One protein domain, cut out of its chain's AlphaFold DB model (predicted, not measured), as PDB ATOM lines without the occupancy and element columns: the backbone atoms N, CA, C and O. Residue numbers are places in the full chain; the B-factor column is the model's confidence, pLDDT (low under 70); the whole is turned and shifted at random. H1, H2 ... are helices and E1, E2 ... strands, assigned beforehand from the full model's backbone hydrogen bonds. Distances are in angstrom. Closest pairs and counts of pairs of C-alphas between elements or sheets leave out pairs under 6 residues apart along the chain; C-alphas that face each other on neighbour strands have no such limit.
ATOM      1  N   GLU A  10      47.320  95.039 292.196       92.88
ATOM      2  CA  GLU A  10      47.167  95.989 291.091       92.88
ATOM      3  C   GLU A  10      48.125  95.739 289.918       92.88
ATOM      4  O   GLU A  10      47.920  96.280 288.834       92.88
ATOM      5  N   THR A  11      49.160  94.923 290.129       95.81
ATOM      6  CA  THR A  11      50.145  94.548 289.103       95.81
ATOM      7  C   THR A  11      49.964  93.117 288.599       95.81
ATOM      8  O   THR A  11      50.732  92.675 287.746       95.81
ATOM      9  N   ILE A  12      48.990  92.370 289.136       95.94
ATOM     10  CA  ILE A  12      48.662  91.028 288.650       95.94
ATOM     11  C   ILE A  12      48.040  91.137 287.257       95.94
ATOM     12  O   ILE A  12      47.140  91.943 287.019       95.94
ATOM     13  N   GLU A  13      48.500  90.289 286.344       96.69
ATOM     14  CA  GLU A  13      48.067  90.246 284.950       96.69
ATOM     15  C   GLU A  13      47.451  88.886 284.602       96.69
ATOM     16  O   GLU A  13      47.687  87.872 285.261       96.69
ATOM     17  N   ILE A  14      46.644  88.850 283.537       97.56
ATOM     18  CA  ILE A  14      46.140  87.586 282.988       97.56
ATOM     19  C   ILE A  14      47.338  86.725 282.564       97.56
ATOM     20  O   ILE A  14      48.210  87.180 281.829       97.56
ATOM     21  N   GLY A  15      47.349  85.468 283.001       96.50
ATOM     22  CA  GLY A  15      48.417  84.507 282.734       96.50
ATOM     23  C   GLY A  15      49.436  84.349 283.864       96.50
ATOM     24  O   GLY A  15      50.116  83.316 283.874       96.50
ATOM     25  N   ASP A  16      49.498  85.288 284.816       97.12
ATOM     26  CA  ASP A  16      50.280  85.137 286.049       97.12
ATOM     27  C   ASP A  16      49.871  83.862 286.799       97.12
ATOM     28  O   ASP A  16      48.695  83.489 286.820       97.12
ATOM     29  N   GLU A  17      50.837  83.207 287.444       97.31
ATOM     30  CA  GLU A  17      50.596  81.997 288.231       97.31
ATOM     31  C   GLU A  17      50.479  82.331 289.724       97.31
ATOM     32  O   GLU A  17      51.408  82.832 290.368       97.31
ATOM     33  N   VAL A  18      49.307  82.063 290.289       95.19
ATOM     34  CA  VAL A  18      48.960  82.345 291.682       95.19
ATOM     35  C   VAL A  18      48.671  81.051 292.423       95.19
ATOM     36  O   VAL A  18      48.303  80.043 291.828       95.19
ATOM     37  N   MET A  19      48.835  81.085 293.742       92.88
ATOM     38  CA  MET A  19      48.380  79.988 294.582       92.88
ATOM     39  C   MET A  19      46.869  80.132 294.766       92.88
ATOM     40  O   MET A  19      46.424  81.125 295.343       92.88
ATOM     41  N   ALA A  20      46.095  79.189 294.239       89.50
ATOM     42  CA  ALA A  20      44.639  79.180 294.321       89.50
ATOM     43  C   ALA A  20      44.163  78.074 295.259       89.50
ATOM     44  O   ALA A  20      44.817  77.047 295.403       89.50
ATOM     45  N   TYR A  21      43.015  78.290 295.889       86.88
ATOM     46  CA  TYR A  21      42.332  77.259 296.653       86.88
ATOM     47  C   TYR A  21      41.465  76.399 295.727       86.88
ATOM     48  O   TYR A  21      40.656  76.936 294.965       86.88
ATOM     49  N   ASP A  22      41.606  75.082 295.833       86.00
ATOM     50  CA  ASP A  22      40.769  74.090 295.167       86.00
ATOM     51  C   ASP A  22      40.080  73.209 296.227       86.00
ATOM     52  O   ASP A  22      40.765  72.473 296.943       86.00
ATOM     53  N   PRO A  23      38.739  73.263 296.360       82.25
ATOM     54  CA  PRO A  23      38.007  72.448 297.328       82.25
ATOM     55  C   PRO A  23      38.120  70.939 297.073       82.25
ATOM     56  O   PRO A  23      37.958  70.168 298.018       82.25
ATOM     57  N   GLU A  24      38.389  70.525 295.833       82.88
ATOM     58  CA  GLU A  24      38.520  69.116 295.442       82.88
ATOM     59  C   GLU A  24      39.965  68.613 295.567       82.88
ATOM     60  O   GLU A  24      40.208  67.406 295.544       82.88
ATOM     61  N   ALA A  25      40.938  69.521 295.709       77.75
ATOM     62  CA  ALA A  25      42.317  69.127 295.939       77.75
ATOM     63  C   ALA A  25      42.447  68.469 297.317       77.75
ATOM     64  O   ALA A  25      42.033  69.023 298.339       77.75
ATOM     65  N   GLU A  26      43.049  67.279 297.345       66.81
ATOM     66  CA  GLU A  26      43.334  66.578 298.592       66.81
ATOM     67  C   GLU A  26      44.272  67.423 299.459       66.81
ATOM     68  O   GLU A  26      45.431  67.662 299.119       66.81
ATOM     69  N   ALA A  27      43.768  67.867 300.605       64.88
ATOM     70  CA  ALA A  27      44.568  68.457 301.665       64.88
ATOM     71  C   ALA A  27      44.475  67.609 302.924       64.88
ATOM     72  O   ALA A  27      43.451  66.974 303.183       64.88
ATOM     73  N   GLU A  28      45.514  67.676 303.757       58.09
ATOM     74  CA  GLU A  28      45.624  66.905 305.003       58.09
ATOM     75  C   GLU A  28      44.436  67.112 305.964       58.09
ATOM     76  O   GLU A  28      44.156  66.247 306.790       58.09
ATOM     77  N   ALA A  29      43.693  68.219 305.833       61.69
ATOM     78  CA  ALA A  29      42.566  68.573 306.696       61.69
ATOM     79  C   ALA A  29      41.165  68.362 306.078       61.69
ATOM     80  O   ALA A  29      40.173  68.723 306.715       61.69
ATOM     81  N   GLY A  30      41.047  67.820 304.857       64.25
ATOM     82  CA  GLY A  30      39.743  67.559 304.213       64.25
ATOM     83  C   GLY A  30      38.925  68.816 303.874       64.25
ATOM     84  O   GLY A  30      37.700  68.757 303.791       64.25
ATOM     85  N   ARG A  31      39.593  69.963 303.718       69.75
ATOM     86  CA  ARG A  31      38.986  71.274 303.445       69.75
ATOM     87  C   ARG A  31      39.504  71.884 302.147       69.75
ATOM     88  O   ARG A  31      39.612  73.092 302.107       69.75
ATOM     89  N   GLY A  32      39.873  71.087 301.146       79.44
ATOM     90  CA  GLY A  32      40.514  71.584 299.926       79.44
ATOM     91  C   GLY A  32      41.980  71.974 300.107       79.44
ATOM     92  O   GLY A  32      42.456  72.167 301.226       79.44
ATOM     93  N   GLY A  33      42.699  72.082 298.995       84.00
ATOM     94  CA  GLY A  33      44.139  72.315 298.948       84.00
ATOM     95  C   GLY A  33      44.524  73.578 298.190       84.00
ATOM     96  O   GLY A  33      43.728  74.180 297.473       84.00
ATOM     97  N   LEU A  34      45.781  73.983 298.356       87.06
ATOM     98  CA  LEU A  34      46.380  75.050 297.567       87.06
ATOM     99  C   LEU A  34      47.042  74.459 296.319       87.06
ATOM    100  O   LEU A  34      47.829  73.518 296.418       87.06
ATOM    101  N   TRP A  35      46.748  75.029 295.156       89.56
ATOM    102  CA  TRP A  35      47.269  74.581 293.871       89.56
ATOM    103  C   TRP A  35      47.676  75.773 292.981       89.56
ATOM    104  O   TRP A  35      46.957  76.776 292.927       89.56
ATOM    105  N   PRO A  36      48.808  75.697 292.253       93.75
ATOM    106  CA  PRO A  36      49.183  76.699 291.258       93.75
ATOM    107  C   PRO A  36      48.157  76.825 290.123       93.75
ATOM    108  O   PRO A  36      47.920  75.884 289.366       93.75
ATOM    109  N   ALA A  37      47.574  78.007 289.948       94.50
ATOM    110  CA  ALA A  37      46.612  78.284 288.885       94.50
ATOM    111  C   ALA A  37      46.947  79.581 288.149       94.50
ATOM    112  O   ALA A  37      47.518  80.514 288.714       94.50
ATOM    113  N   ARG A  38      46.560  79.663 286.872       96.75
ATOM    114  CA  ARG A  38      46.732  80.882 286.077       96.75
ATOM    115  C   ARG A  38      45.566  81.835 286.271       96.75
ATOM    116  O   ARG A  38      44.406  81.430 286.200       96.75
ATOM    117  N   VAL A  39      45.875  83.116 286.427       96.31
ATOM    118  CA  VAL A  39      44.877  84.188 286.442       96.31
ATOM    119  C   VAL A  39      44.220  84.270 285.067       96.31
ATOM    120  O   VAL A  39      44.876  84.562 284.070       96.31
ATOM    121  N   THR A  40      42.916  84.018 284.999       96.62
ATOM    122  CA  THR A  40      42.145  84.054 283.743       96.62
ATOM    123  C   THR A  40      41.498  85.412 283.487       96.62
ATOM    124  O   THR A  40      41.161  85.737 282.348       96.62
ATOM    125  N   ARG A  41      41.318  86.218 284.538       95.00
ATOM    126  CA  ARG A  41      40.682  87.535 284.479       95.00
ATOM    127  C   ARG A  41      41.153  88.412 285.634       95.00
ATOM    128  O   ARG A  41      41.310  87.931 286.751       95.00
ATOM    129  N   THR A  42      41.282  89.708 285.375       93.62
ATOM    130  CA  THR A  42      41.467  90.745 286.396       93.62
ATOM    131  C   THR A  42      40.290  91.722 286.376       93.62
ATOM    132  O   THR A  42      39.527  91.798 285.405       93.62
ATOM    133  N   MET A  43      40.082  92.432 287.483       91.12
ATOM    134  CA  MET A  43      38.983  93.382 287.648       91.12
ATOM    135  C   MET A  43      39.456  94.555 288.502       91.12
ATOM    136  O   MET A  43      40.083  94.350 289.537       91.12
ATOM    137  N   VAL A  44      39.130  95.775 288.076       89.50
ATOM    138  CA  VAL A  44      39.397  97.002 288.830       89.50
ATOM    139  C   VAL A  44      38.059  97.641 289.158       89.50
ATOM    140  O   VAL A  44      37.276  97.933 288.256       89.50
ATOM    141  N   ASN A  45      37.808  97.851 290.448       85.19
ATOM    142  CA  ASN A  45      36.562  98.418 290.946       85.19
ATOM    143  C   ASN A  45      36.851  99.643 291.803       85.19
ATOM    144  O   ASN A  45      37.792  99.648 292.592       85.19
ATOM    145  N   GLN A  46      35.988 100.646 291.689       87.06
ATOM    146  CA  GLN A  46      35.880 101.699 292.689       87.06
ATOM    147  C   GLN A  46      34.737 101.327 293.623       87.06
ATOM    148  O   GLN A  46      33.617 101.088 293.173       87.06
ATOM    149  N   VAL A  47      35.035 101.228 294.913       86.19
ATOM    150  CA  VAL A  47      34.074 100.818 295.935       86.19
ATOM    151  C   VAL A  47      33.960 101.909 296.996       86.19
ATOM    152  O   VAL A  47      34.985 102.460 297.398       86.19
ATOM    153  N   PRO A  48      32.741 102.237 297.455       86.06
ATOM    154  CA  PRO A  48      32.538 103.282 298.456       86.06
ATOM    155  C   PRO A  48      32.993 102.853 299.856       86.06
ATOM    156  O   PRO A  48      33.267 103.700 300.702       86.06
ATOM    157  N   HIS A  49      33.080 101.543 300.102       89.38
ATOM    158  CA  HIS A  49      33.329 100.979 301.423       89.38
ATOM    159  C   HIS A  49      34.370  99.863 301.361       89.38
ATOM    160  O   HIS A  49      34.321  98.993 300.485       89.38
ATOM    161  N   LEU A  50      35.279  99.879 302.332       92.62
ATOM    162  CA  LEU A  50      36.256  98.829 302.596       92.62
ATOM    163  C   LEU A  50      36.205  98.481 304.079       92.62
ATOM    164  O   LEU A  50      36.170  99.374 304.923       92.62
ATOM    165  N   LEU A  51      36.222  97.189 304.374       94.94
ATOM    166  CA  LEU A  51      36.385  96.669 305.721       94.94
ATOM    167  C   LEU A  51      37.869  96.497 306.030       94.94
ATOM    168  O   LEU A  51      38.603  95.947 305.212       94.94
ATOM    169  N   ASP A  52      38.285  96.920 307.218       96.56
ATOM    170  CA  ASP A  52      39.536  96.524 307.861       96.56
ATOM    171  C   ASP A  52      39.295  95.231 308.658       96.56
ATOM    172  O   ASP A  52      38.889  95.244 309.824       96.56
ATOM    173  N   PHE A  53      39.500  94.096 307.993       96.44
ATOM    174  CA  PHE A  53      39.420  92.771 308.592       96.44
ATOM    175  C   PHE A  53      40.790  92.375 309.145       96.44
ATOM    176  O   PHE A  53      41.585  91.713 308.483       96.44
ATOM    177  N   HIS A  54      41.068  92.819 310.373       95.62
ATOM    178  CA  HIS A  54      42.302  92.510 311.114       95.62
ATOM    179  C   HIS A  54      43.594  92.894 310.377       95.62
ATOM    180  O   HIS A  54      44.584  92.174 310.443       95.62
ATOM    181  N   GLY A  55      43.595  94.048 309.709       94.00
ATOM    182  CA  GLY A  55      44.712  94.538 308.896       94.00
ATOM    183  C   GLY A  55      44.534  94.279 307.400       94.00
ATOM    184  O   GLY A  55      45.169  94.954 306.585       94.00
ATOM    185  N   VAL A  56      43.625  93.376 307.025       92.81
ATOM    186  CA  VAL A  56      43.328  93.047 305.629       92.81
ATOM    187  C   VAL A  56      42.170  93.902 305.135       92.81
ATOM    188  O   VAL A  56      41.056  93.833 305.649       92.81
ATOM    189  N   ARG A  57      42.417  94.715 304.104       94.19
ATOM    190  CA  ARG A  57      41.377  95.558 303.505       94.19
ATOM    191  C   ARG A  57      40.603  94.787 302.450       94.19
ATOM    192  O   ARG A  57      41.163  94.442 301.411       94.19
ATOM    193  N   VAL A  58      39.316  94.567 302.689       92.94
ATOM    194  CA  VAL A  58      38.442  93.789 301.798       92.94
ATOM    195  C   VAL A  58      37.115  94.494 301.564       92.94
ATOM    196  O   VAL A  58      36.673  95.315 302.364       92.94
ATOM    197  N   THR A  59      36.444  94.182 300.459       91.19
ATOM    198  CA  THR A  59      35.062  94.628 300.271       91.19
ATOM    199  C   THR A  59      34.116  93.807 301.156       91.19
ATOM    200  O   THR A  59      34.366  92.625 301.385       91.19
ATOM    201  N   PRO A  60      32.994  94.377 301.626       86.62
ATOM    202  CA  PRO A  60      32.023  93.649 302.451       86.62
ATOM    203  C   PRO A  60      31.489  92.356 301.824       86.62
ATOM    204  O   PRO A  60      31.323  91.348 302.507       86.62
ATOM    205  N   GLY A  61      31.258  92.383 300.508       87.69
ATOM    206  CA  GLY A  61      30.814  91.233 299.719       87.69
ATOM    207  C   GLY A  61      31.936  90.283 299.291       87.69
ATOM    208  O   GLY A  61      31.688  89.410 298.463       87.69
ATOM    209  N   HIS A  62      33.170  90.461 299.776       89.38
ATOM    210  CA  HIS A  62      34.287  89.608 299.382       89.38
ATOM    211  C   HIS A  62      34.046  88.167 299.843       89.38
ATOM    212  O   HIS A  62      33.794  87.907 301.024       89.38
ATOM    213  N   ALA A  63      34.113  87.235 298.895       92.88
ATOM    214  CA  ALA A  63      33.870  85.827 299.153       92.88
ATOM    215  C   ALA A  63      35.036  85.243 299.962       92.88
ATOM    216  O   ALA A  63      36.178  85.242 299.509       92.88
ATOM    217  N   THR A  64      34.736  84.745 301.157       94.25
ATOM    218  CA  THR A  64      35.711  84.209 302.112       94.25
ATOM    219  C   THR A  64      35.309  82.787 302.486       94.25
ATOM    220  O   THR A  64      34.119  82.491 302.608       94.25
ATOM    221  N   LEU A  65      36.282  81.885 302.637       93.62
ATOM    222  CA  LEU A  65      36.016  80.491 302.990       93.62
ATOM    223  C   LEU A  65      35.549  80.385 304.447       93.62
ATOM    224  O   LEU A  65      36.313  80.660 305.375       93.62
ATOM    225  N   SER A  66      34.297  79.967 304.636       95.12
ATOM    226  CA  SER A  66      33.720  79.694 305.952       95.12
ATOM    227  C   SER A  66      34.231  78.358 306.486       95.12
ATOM    228  O   SER A  66      34.119  77.323 305.827       95.12
ATOM    229  N   GLY A  67      34.773  78.373 307.698       93.62
ATOM    230  CA  GLY A  67      35.399  77.214 308.333       93.62
ATOM    231  C   GLY A  67      34.480  76.377 309.225       93.62
ATOM    232  O   GLY A  67      34.772  75.208 309.472       93.62
ATOM    233  N   ASP A  68      33.373  76.948 309.701       93.69
ATOM    234  CA  ASP A  68      32.393  76.273 310.555       93.69
ATOM    235  C   ASP A  68      30.941  76.684 310.223       93.69
ATOM    236  O   ASP A  68      30.672  77.376 309.237       93.69
ATOM    237  N   GLY A  69      29.988  76.178 311.013       90.94
ATOM    238  CA  GLY A  69      28.567  76.500 310.888       90.94
ATOM    239  C   GLY A  69      27.869  75.895 309.657       90.94
ATOM    240  O   GLY A  69      28.399  74.994 309.003       90.94
ATOM    241  N   PRO A  70      26.657  76.378 309.319       91.19
ATOM    242  CA  PRO A  70      25.851  75.867 308.198       91.19
ATOM    243  C   PRO A  70      26.499  76.031 306.812       91.19
ATOM    244  O   PRO A  70      26.076  75.399 305.839       91.19
ATOM    245  N   HIS A  71      27.506  76.899 306.717       91.62
ATOM    246  CA  HIS A  71      28.213  77.231 305.486       91.62
ATOM    247  C   HIS A  71      29.657  76.711 305.463       91.62
ATOM    248  O   HIS A  71      30.406  77.094 304.570       91.62
ATOM    249  N   ALA A  72      30.046  75.834 306.395       91.94
ATOM    250  CA  ALA A  72      31.382  75.242 306.429       91.94
ATOM    251  C   ALA A  72      31.800  74.680 305.054       91.94
ATOM    252  O   ALA A  72      31.028  73.979 304.392       91.94
ATOM    253  N   GLY A  73      33.016  75.021 304.620       89.31
ATOM    254  CA  GLY A  73      33.581  74.636 303.323       89.31
ATOM    255  C   GLY A  73      33.093  75.467 302.131       89.31
ATOM    256  O   GLY A  73      33.491  75.196 300.999       89.31
ATOM    257  N   LYS A  74      32.243  76.479 302.344       90.69
ATOM    258  CA  LYS A  74      31.715  77.340 301.273       90.69
ATOM    259  C   LYS A  74      32.333  78.732 301.328       90.69
ATOM    260  O   LYS A  74      32.578  79.274 302.403       90.69
ATOM    261  N   HIS A  75      32.519  79.327 300.154       92.25
ATOM    262  CA  HIS A  75      32.847  80.742 300.030       92.25
ATOM    263  C   HIS A  75      31.564  81.565 300.129       92.25
ATOM    264  O   HIS A  75      30.690  81.450 299.269       92.25
ATOM    265  N   ILE A  76      31.453  82.378 301.173       93.81
ATOM    266  CA  ILE A  76      30.325  83.292 301.397       93.81
ATOM    267  C   ILE A  76      30.859  84.696 301.728       93.81
ATOM    268  O   ILE A  76      32.046  84.827 302.039       93.81
ATOM    269  N   PRO A  77      30.045  85.759 301.639       95.00
ATOM    270  CA  PRO A  77      30.474  87.099 302.028       95.00
ATOM    271  C   PRO A  77      31.049  87.141 303.448       95.00
ATOM    272  O   PRO A  77      30.465  86.585 304.380       95.00
ATOM    273  N   LEU A  78      32.171  87.843 303.636       94.38
ATOM    274  CA  LEU A  78      32.810  87.979 304.950       94.38
ATOM    275  C   LEU A  78      31.846  88.511 306.024       94.38
ATOM    276  O   LEU A  78      31.875  88.058 307.168       94.38
ATOM    277  N   MET A  79      30.970  89.452 305.662       94.56
ATOM    278  CA  MET A  79      29.977  89.989 306.596       94.56
ATOM    279  C   MET A  79      28.964  88.946 307.073       94.56
ATOM    280  O   MET A  79      28.525  89.023 308.221       94.56
ATOM    281  N   ASP A  80      28.636  87.948 306.254       94.44
ATOM    282  CA  ASP A  80      27.743  86.861 306.661       94.44
ATOM    283  C   ASP A  80      28.439  85.954 307.686       94.44
ATOM    284  O   ASP A  80      27.834  85.581 308.689       94.44
ATOM    285  N   ILE A  81      29.739  85.680 307.500       96.25
ATOM    286  CA  ILE A  81      30.552  84.944 308.484       96.25
ATOM    287  C   ILE A  81      30.622  85.730 309.799       96.25
ATOM    288  O   ILE A  81      30.375  85.171 310.867       96.25
ATOM    289  N   LEU A  82      30.922  87.031 309.737       96.12
ATOM    290  CA  LEU A  82      31.023  87.885 310.922       96.12
ATOM    291  C   LEU A  82      29.700  87.955 311.685       96.12
ATOM    292  O   LEU A  82      29.679  87.704 312.883       96.12
ATOM    293  N   THR A  83      28.590  88.271 311.018       94.69
ATOM    294  CA  THR A  83      27.285  88.459 311.681       94.69
ATOM    295  C   THR A  83      26.740  87.184 312.323       94.69
ATOM    296  O   THR A  83      26.005  87.270 313.307       94.69
ATOM    297  N   GLN A  84      27.139  86.014 311.823       95.62
ATOM    298  CA  GLN A  84      26.784  84.709 312.384       95.62
ATOM    299  C   GLN A  84      27.770  84.208 313.451       95.62
ATOM    300  O   GLN A  84      27.619  83.084 313.925       95.62
ATOM    301  N   ASP A  85      28.761  85.020 313.846       97.12
ATOM    302  CA  ASP A  85      29.838  84.617 314.759       97.12
ATOM    303  C   ASP A  85      30.635  83.403 314.245       97.12
ATOM    304  O   ASP A  85      31.046  82.548 315.028       97.12
ATOM    305  N   GLY A  86      30.821  83.293 312.927       97.50
ATOM    306  CA  GLY A  86      31.467  82.171 312.244       97.50
ATOM    307  C   GLY A  86      32.997  82.236 312.213       97.50
ATOM    308  O   GLY A  86      33.623  83.200 312.670       97.50
ATOM    309  N   ALA A  87      33.609  81.185 311.677       98.00
ATOM    310  CA  ALA A  87      35.049  81.066 311.489       98.00
ATOM    311  C   ALA A  87      35.462  81.224 310.020       98.00
ATOM    312  O   ALA A  87      34.744  80.818 309.107       98.00
ATOM    313  N   VAL A  88      36.659  81.761 309.809       96.62
ATOM    314  CA  VAL A  88      37.363  81.801 308.524       96.62
ATOM    315  C   VAL A  88      38.516  80.792 308.537       96.62
ATOM    316  O   VAL A  88      39.019  80.446 309.606       96.62
ATOM    317  N   VAL A  89      38.926  80.302 307.369       93.50
ATOM    318  CA  VAL A  89      40.029  79.330 307.230       93.50
ATOM    319  C   VAL A  89      41.297  80.044 306.776       93.50
ATOM    320  O   VAL A  89      41.338  80.444 305.632       93.50
ATOM    321  N   ASN A  90      42.340  80.207 307.588       90.94
ATOM    322  CA  ASN A  90      43.545  80.917 307.127       90.94
ATOM    323  C   ASN A  90      44.298  80.163 306.003       90.94
ATOM    324  O   ASN A  90      43.931  79.064 305.586       90.94
ATOM    325  N   ARG A  91      45.396  80.756 305.519       84.75
ATOM    326  CA  ARG A  91      46.247  80.169 304.473       84.75
ATOM    327  C   ARG A  91      46.793  78.788 304.853       84.75
ATOM    328  O   ARG A  91      46.977  77.948 303.974       84.75
ATOM    329  N   GLU A  92      47.067  78.573 306.132       86.00
ATOM    330  CA  GLU A  92      47.591  77.328 306.694       86.00
ATOM    331  C   GLU A  92      46.496  76.262 306.891       86.00
ATOM    332  O   GLU A  92      46.799  75.119 307.223       86.00
ATOM    333  N   GLY A  93      45.225  76.605 306.647       86.62
ATOM    334  CA  GLY A  93      44.078  75.715 306.831       86.62
ATOM    335  C   GLY A  93      43.498  75.720 308.250       86.62
ATOM    336  O   GLY A  93      42.520  75.005 308.519       86.62
ATOM    337  N   ASP A  94      44.052  76.530 309.154       91.06
ATOM    338  CA  ASP A  94      43.565  76.701 310.518       91.06
ATOM    339  C   ASP A  94      42.250  77.476 310.546       91.06
ATOM    340  O   ASP A  94      41.990  78.368 309.738       91.06
ATOM    341  N   LEU A  95      41.418  77.167 311.539       95.62
ATOM    342  CA  LEU A  95      40.185  77.905 311.775       95.62
ATOM    343  C   LEU A  95      40.437  79.079 312.710       95.62
ATOM    344  O   LEU A  95      40.846  78.883 313.856       95.62
ATOM    345  N   LEU A  96      40.090  80.279 312.259       97.94
ATOM    346  CA  LEU A  96      40.116  81.495 313.062       97.94
ATOM    347  C   LEU A  96      38.693  82.017 313.241       97.94
ATOM    348  O   LEU A  96      37.951  82.173 312.272       97.94
ATOM    349  N   ARG A  97      38.299  82.332 314.473       98.44
ATOM    350  CA  ARG A  97      37.027  83.009 314.727       98.44
ATOM    351  C   ARG A  97      37.068  84.399 314.099       98.44
ATOM    352  O   ARG A  97      37.892  85.226 314.494       98.44
ATOM    353  N   ALA A  98      36.159  84.673 313.164       97.88
ATOM    354  CA  ALA A  98      36.225  85.872 312.330       97.88
ATOM    355  C   ALA A  98      36.217  87.164 313.162       97.88
ATOM    356  O   ALA A  98      37.001  88.074 312.915       97.88
ATOM    357  N   ALA A  99      35.379  87.231 314.197       97.88
ATOM    358  CA  ALA A  99      35.243  88.418 315.039       97.88
ATOM    359  C   ALA A  99      36.494  88.738 315.882       97.88
ATOM    360  O   ALA A  99      36.776  89.904 316.157       97.88
ATOM    361  N   THR A 100      37.245  87.719 316.312       98.12
ATOM    362  CA  THR A 100      38.312  87.870 317.324       98.12
ATOM    363  C   THR A 100      39.719  87.659 316.770       98.12
ATOM    364  O   THR A 100      40.695  88.027 317.435       98.12
ATOM    365  N   SER A 190      36.584  99.927 310.729       95.88
ATOM    366  CA  SER A 190      36.410 100.383 309.350       95.88
ATOM    367  C   SER A 190      35.706 101.738 309.241       95.88
ATOM    368  O   SER A 190      35.629 102.285 308.144       95.88
ATOM    369  N   GLY A 191      35.174 102.278 310.343       95.31
ATOM    370  CA  GLY A 191      34.332 103.475 310.322       95.31
ATOM    371  C   GLY A 191      33.015 103.262 309.571       95.31
ATOM    372  O   GLY A 191      32.562 104.172 308.884       95.31
ATOM    373  N   LEU A 192      32.440 102.058 309.657       94.88
ATOM    374  CA  LEU A 192      31.231 101.652 308.938       94.88
ATOM    375  C   LEU A 192      30.167 101.112 309.895       94.88
ATOM    376  O   LEU A 192      30.452 100.661 311.004       94.88
ATOM    377  N   THR A 193      28.929 101.092 309.422       93.44
ATOM    378  CA  THR A 193      27.770 100.488 310.081       93.44
ATOM    379  C   THR A 193      27.124  99.445 309.173       93.44
ATOM    380  O   THR A 193      27.226  99.510 307.950       93.44
ATOM    381  N   LEU A 194      26.390  98.488 309.754       89.69
ATOM    382  CA  LEU A 194      25.614  97.529 308.952       89.69
ATOM    383  C   LEU A 194      24.615  98.231 308.023       89.69
ATOM    384  O   LEU A 194      24.425  97.791 306.894       89.69
ATOM    385  N   ALA A 195      23.994  99.321 308.484       88.12
ATOM    386  CA  ALA A 195      23.033 100.074 307.685       88.12
ATOM    387  C   ALA A 195      23.679 100.630 306.408       88.12
ATOM    388  O   ALA A 195      23.144 100.413 305.325       88.12
ATOM    389  N   GLU A 196      24.855 101.256 306.510       86.94
ATOM    390  CA  GLU A 196      25.593 101.770 305.345       86.94
ATOM    391  C   GLU A 196      25.936 100.655 304.352       86.94
ATOM    392  O   GLU A 196      25.759 100.824 303.146       86.94
ATOM    393  N   LEU A 197      26.353  99.487 304.849       84.94
ATOM    394  CA  LEU A 197      26.703  98.353 303.994       84.94
ATOM    395  C   LEU A 197      25.510  97.813 303.199       84.94
ATOM    396  O   LEU A 197      25.642  97.554 302.000       84.94
ATOM    397  N   TYR A 198      24.350  97.651 303.839       77.12
ATOM    398  CA  TYR A 198      23.161  97.123 303.166       77.12
ATOM    399  C   TYR A 198      22.450  98.174 302.304       77.12
ATOM    400  O   TYR A 198      21.913  97.820 301.257       77.12
ATOM    401  N   SER A 199      22.514  99.461 302.659       72.44
ATOM    402  CA  SER A 199      22.033 100.541 301.787       72.44
ATOM    403  C   SER A 199      22.892 100.697 300.522       72.44
ATOM    404  O   SER A 199      22.354 100.976 299.454       72.44
ATOM    405  N   ALA A 200      24.204 100.452 300.605       58.97
ATOM    406  CA  ALA A 200      25.111 100.497 299.453       58.97
ATOM    407  C   ALA A 200      25.014  99.261 298.533       58.97
ATOM    408  O   ALA A 200      25.322  99.351 297.339       58.97
ATOM    409  N   GLY A 201      24.575  98.106 299.051       54.41
ATOM    410  CA  GLY A 201      24.345  96.890 298.256       54.41
ATOM    411  C   GLY A 201      23.308  97.087 297.141       54.41
ATOM    412  O   GLY A 201      23.495  96.596 296.028       54.41
ATOM    413  N   GLU A 202      22.282  97.906 297.392       45.69
ATOM    414  CA  GLU A 202      21.271  98.288 296.393       45.69
ATOM    415  C   GLU A 202      21.806  99.247 295.306       45.69
ATOM    416  O   GLU A 202      21.192  99.387 294.243       45.69
ATOM    417  N   GLU A 203      22.936  99.923 295.540       43.72
ATOM    418  CA  GLU A 203      23.616 100.776 294.552       43.72
ATOM    419  C   GLU A 203      24.686 100.016 293.753       43.72
ATOM    420  O   GLU A 203      24.840 100.259 292.554       43.72
ATOM    421  N   GLN A 204      25.397  99.053 294.353       44.56
ATOM    422  CA  GLN A 204      26.408  98.254 293.640       44.56
ATOM    423  C   GLN A 204      25.809  97.329 292.570       44.56
ATOM    424  O   GLN A 204      26.438  97.128 291.529       44.56
ATOM    425  N   GLU A 205      24.574  96.839 292.737       47.22
ATOM    426  CA  GLU A 205      23.858  96.151 291.649       47.22
ATOM    427  C   GLU A 205      23.559  97.077 290.454       47.22
ATOM    428  O   GLU A 205      23.511  96.608 289.312       47.22
ATOM    429  N   ARG A 206      23.428  98.393 290.685       38.50
ATOM    430  CA  ARG A 206      23.221  99.404 289.630       38.50
ATOM    431  C   ARG A 206      24.523  99.839 288.953       38.50
ATOM    432  O   ARG A 206      24.479 100.271 287.805       38.50
TER     433      ARG A 206
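AT A GLANCE: This is residues 10 to 100 and 190 to 206 of the 231 residues of an uncharacterized protein of Sneathiella sp (UniProt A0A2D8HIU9). A ribbon hairpin, E1 and E2, makes one end of an open arrangement, and the helix H2 lies toward the other end; between them, residues 39 to 50 run as a long bare arm round the outside to three more small hairpins. The hairpin of E5 and E6 lies nearest the middle, with the short helix H1 and the hairpin of E7 and E8 beside E5, while the hairpin of E3 and E4 keeps separate from this group. The printed part has 108 residues with eight named strands and two named helices, in the order E1, E2, E3, E4, E5, E6, H1, E7, E8, H2, and each of the four sheets is an antiparallel pair. The class is mixed, helices and strands, though under half of the residues, 47 of 108, are in named elements. The whole is only just compact, close to loose, with a radius of gyration of the C-alphas of 15.3 A and spans of 40 by 34 by 24 A.

HOW THE PARTS SIT: E1, residues 17 to 22, and E2, residues 33 to 38, are antiparallel neighbours in a hairpin, with 141 degrees between their directions. N 18 and O 37 are within hydrogen-bond range at 2.8 A, and so are N 35 and O 20, at 2.8 A. E3, residues 51 to 53, and E4, residues 56 to 58, form a hairpin at 143 degrees, with N 51 and O 58 2.8 A apart. E2 and E3 are apart. E5, residues 63 to 65, and E6, residues 75 to 77, form a hairpin at 130 degrees, with N 64 and O 76 2.8 A apart. E4 and E5 are apart, although a tight link of 4 residues joins them. H1, residues 78 to 83, follows E6 with no residue between them. The closest C-alphas of E5 and H1 are those of Thr 64 and Leu 78, 5.5 A apart. E7, residues 87 to 89, and E8, residues 95 to 97, form a hairpin at 145 degrees, with N 88 and O 96 2.8 A apart. The closest C-alphas of E5 and E7 are those of Leu 65 and Val 88, 5.8 A apart, and those of H1 and E7 are Ile 81 and Ala 87, 6.7 A apart. H2, residues 194 to 204, is apart from H1 and from E1 to E7. In H1 every O i to N i+4 pair is within hydrogen-bond range, and in H2 5 of 7 are.

IN THESE COORDINATES: E1 begins at C-alpha 17, at (50.596, 81.997, 288.231), and is 14.4 A long from first to last C-alpha. E2 is 15.7 A long. E3, E4, E5, E6, E7 and E8 have 3 residues each. H1 has 6 residues and is 8.7 A long; C-alpha 78 is at (32.810, 87.979, 304.950). H2, with 11 residues, is the longest helix at 15.3 A and ends at C-alpha 204, at (26.408, 98.254, 293.640).

THE WHOLE: The two C-alphas farthest apart are those of Glu 28 and Arg 206, 42.4 A. The link from E2 to E3, residues 39 to 50, is long, and its C-alphas lie 13 to 18 A from the mean of all C-alphas. Residues 101 to 189 are cut out, and C-alphas 100 and 190 are 15.0 A apart across the cut. The mean pLDDT of the printed part is 87.5, with residues 26 to 31 and 200 to 206 under 70.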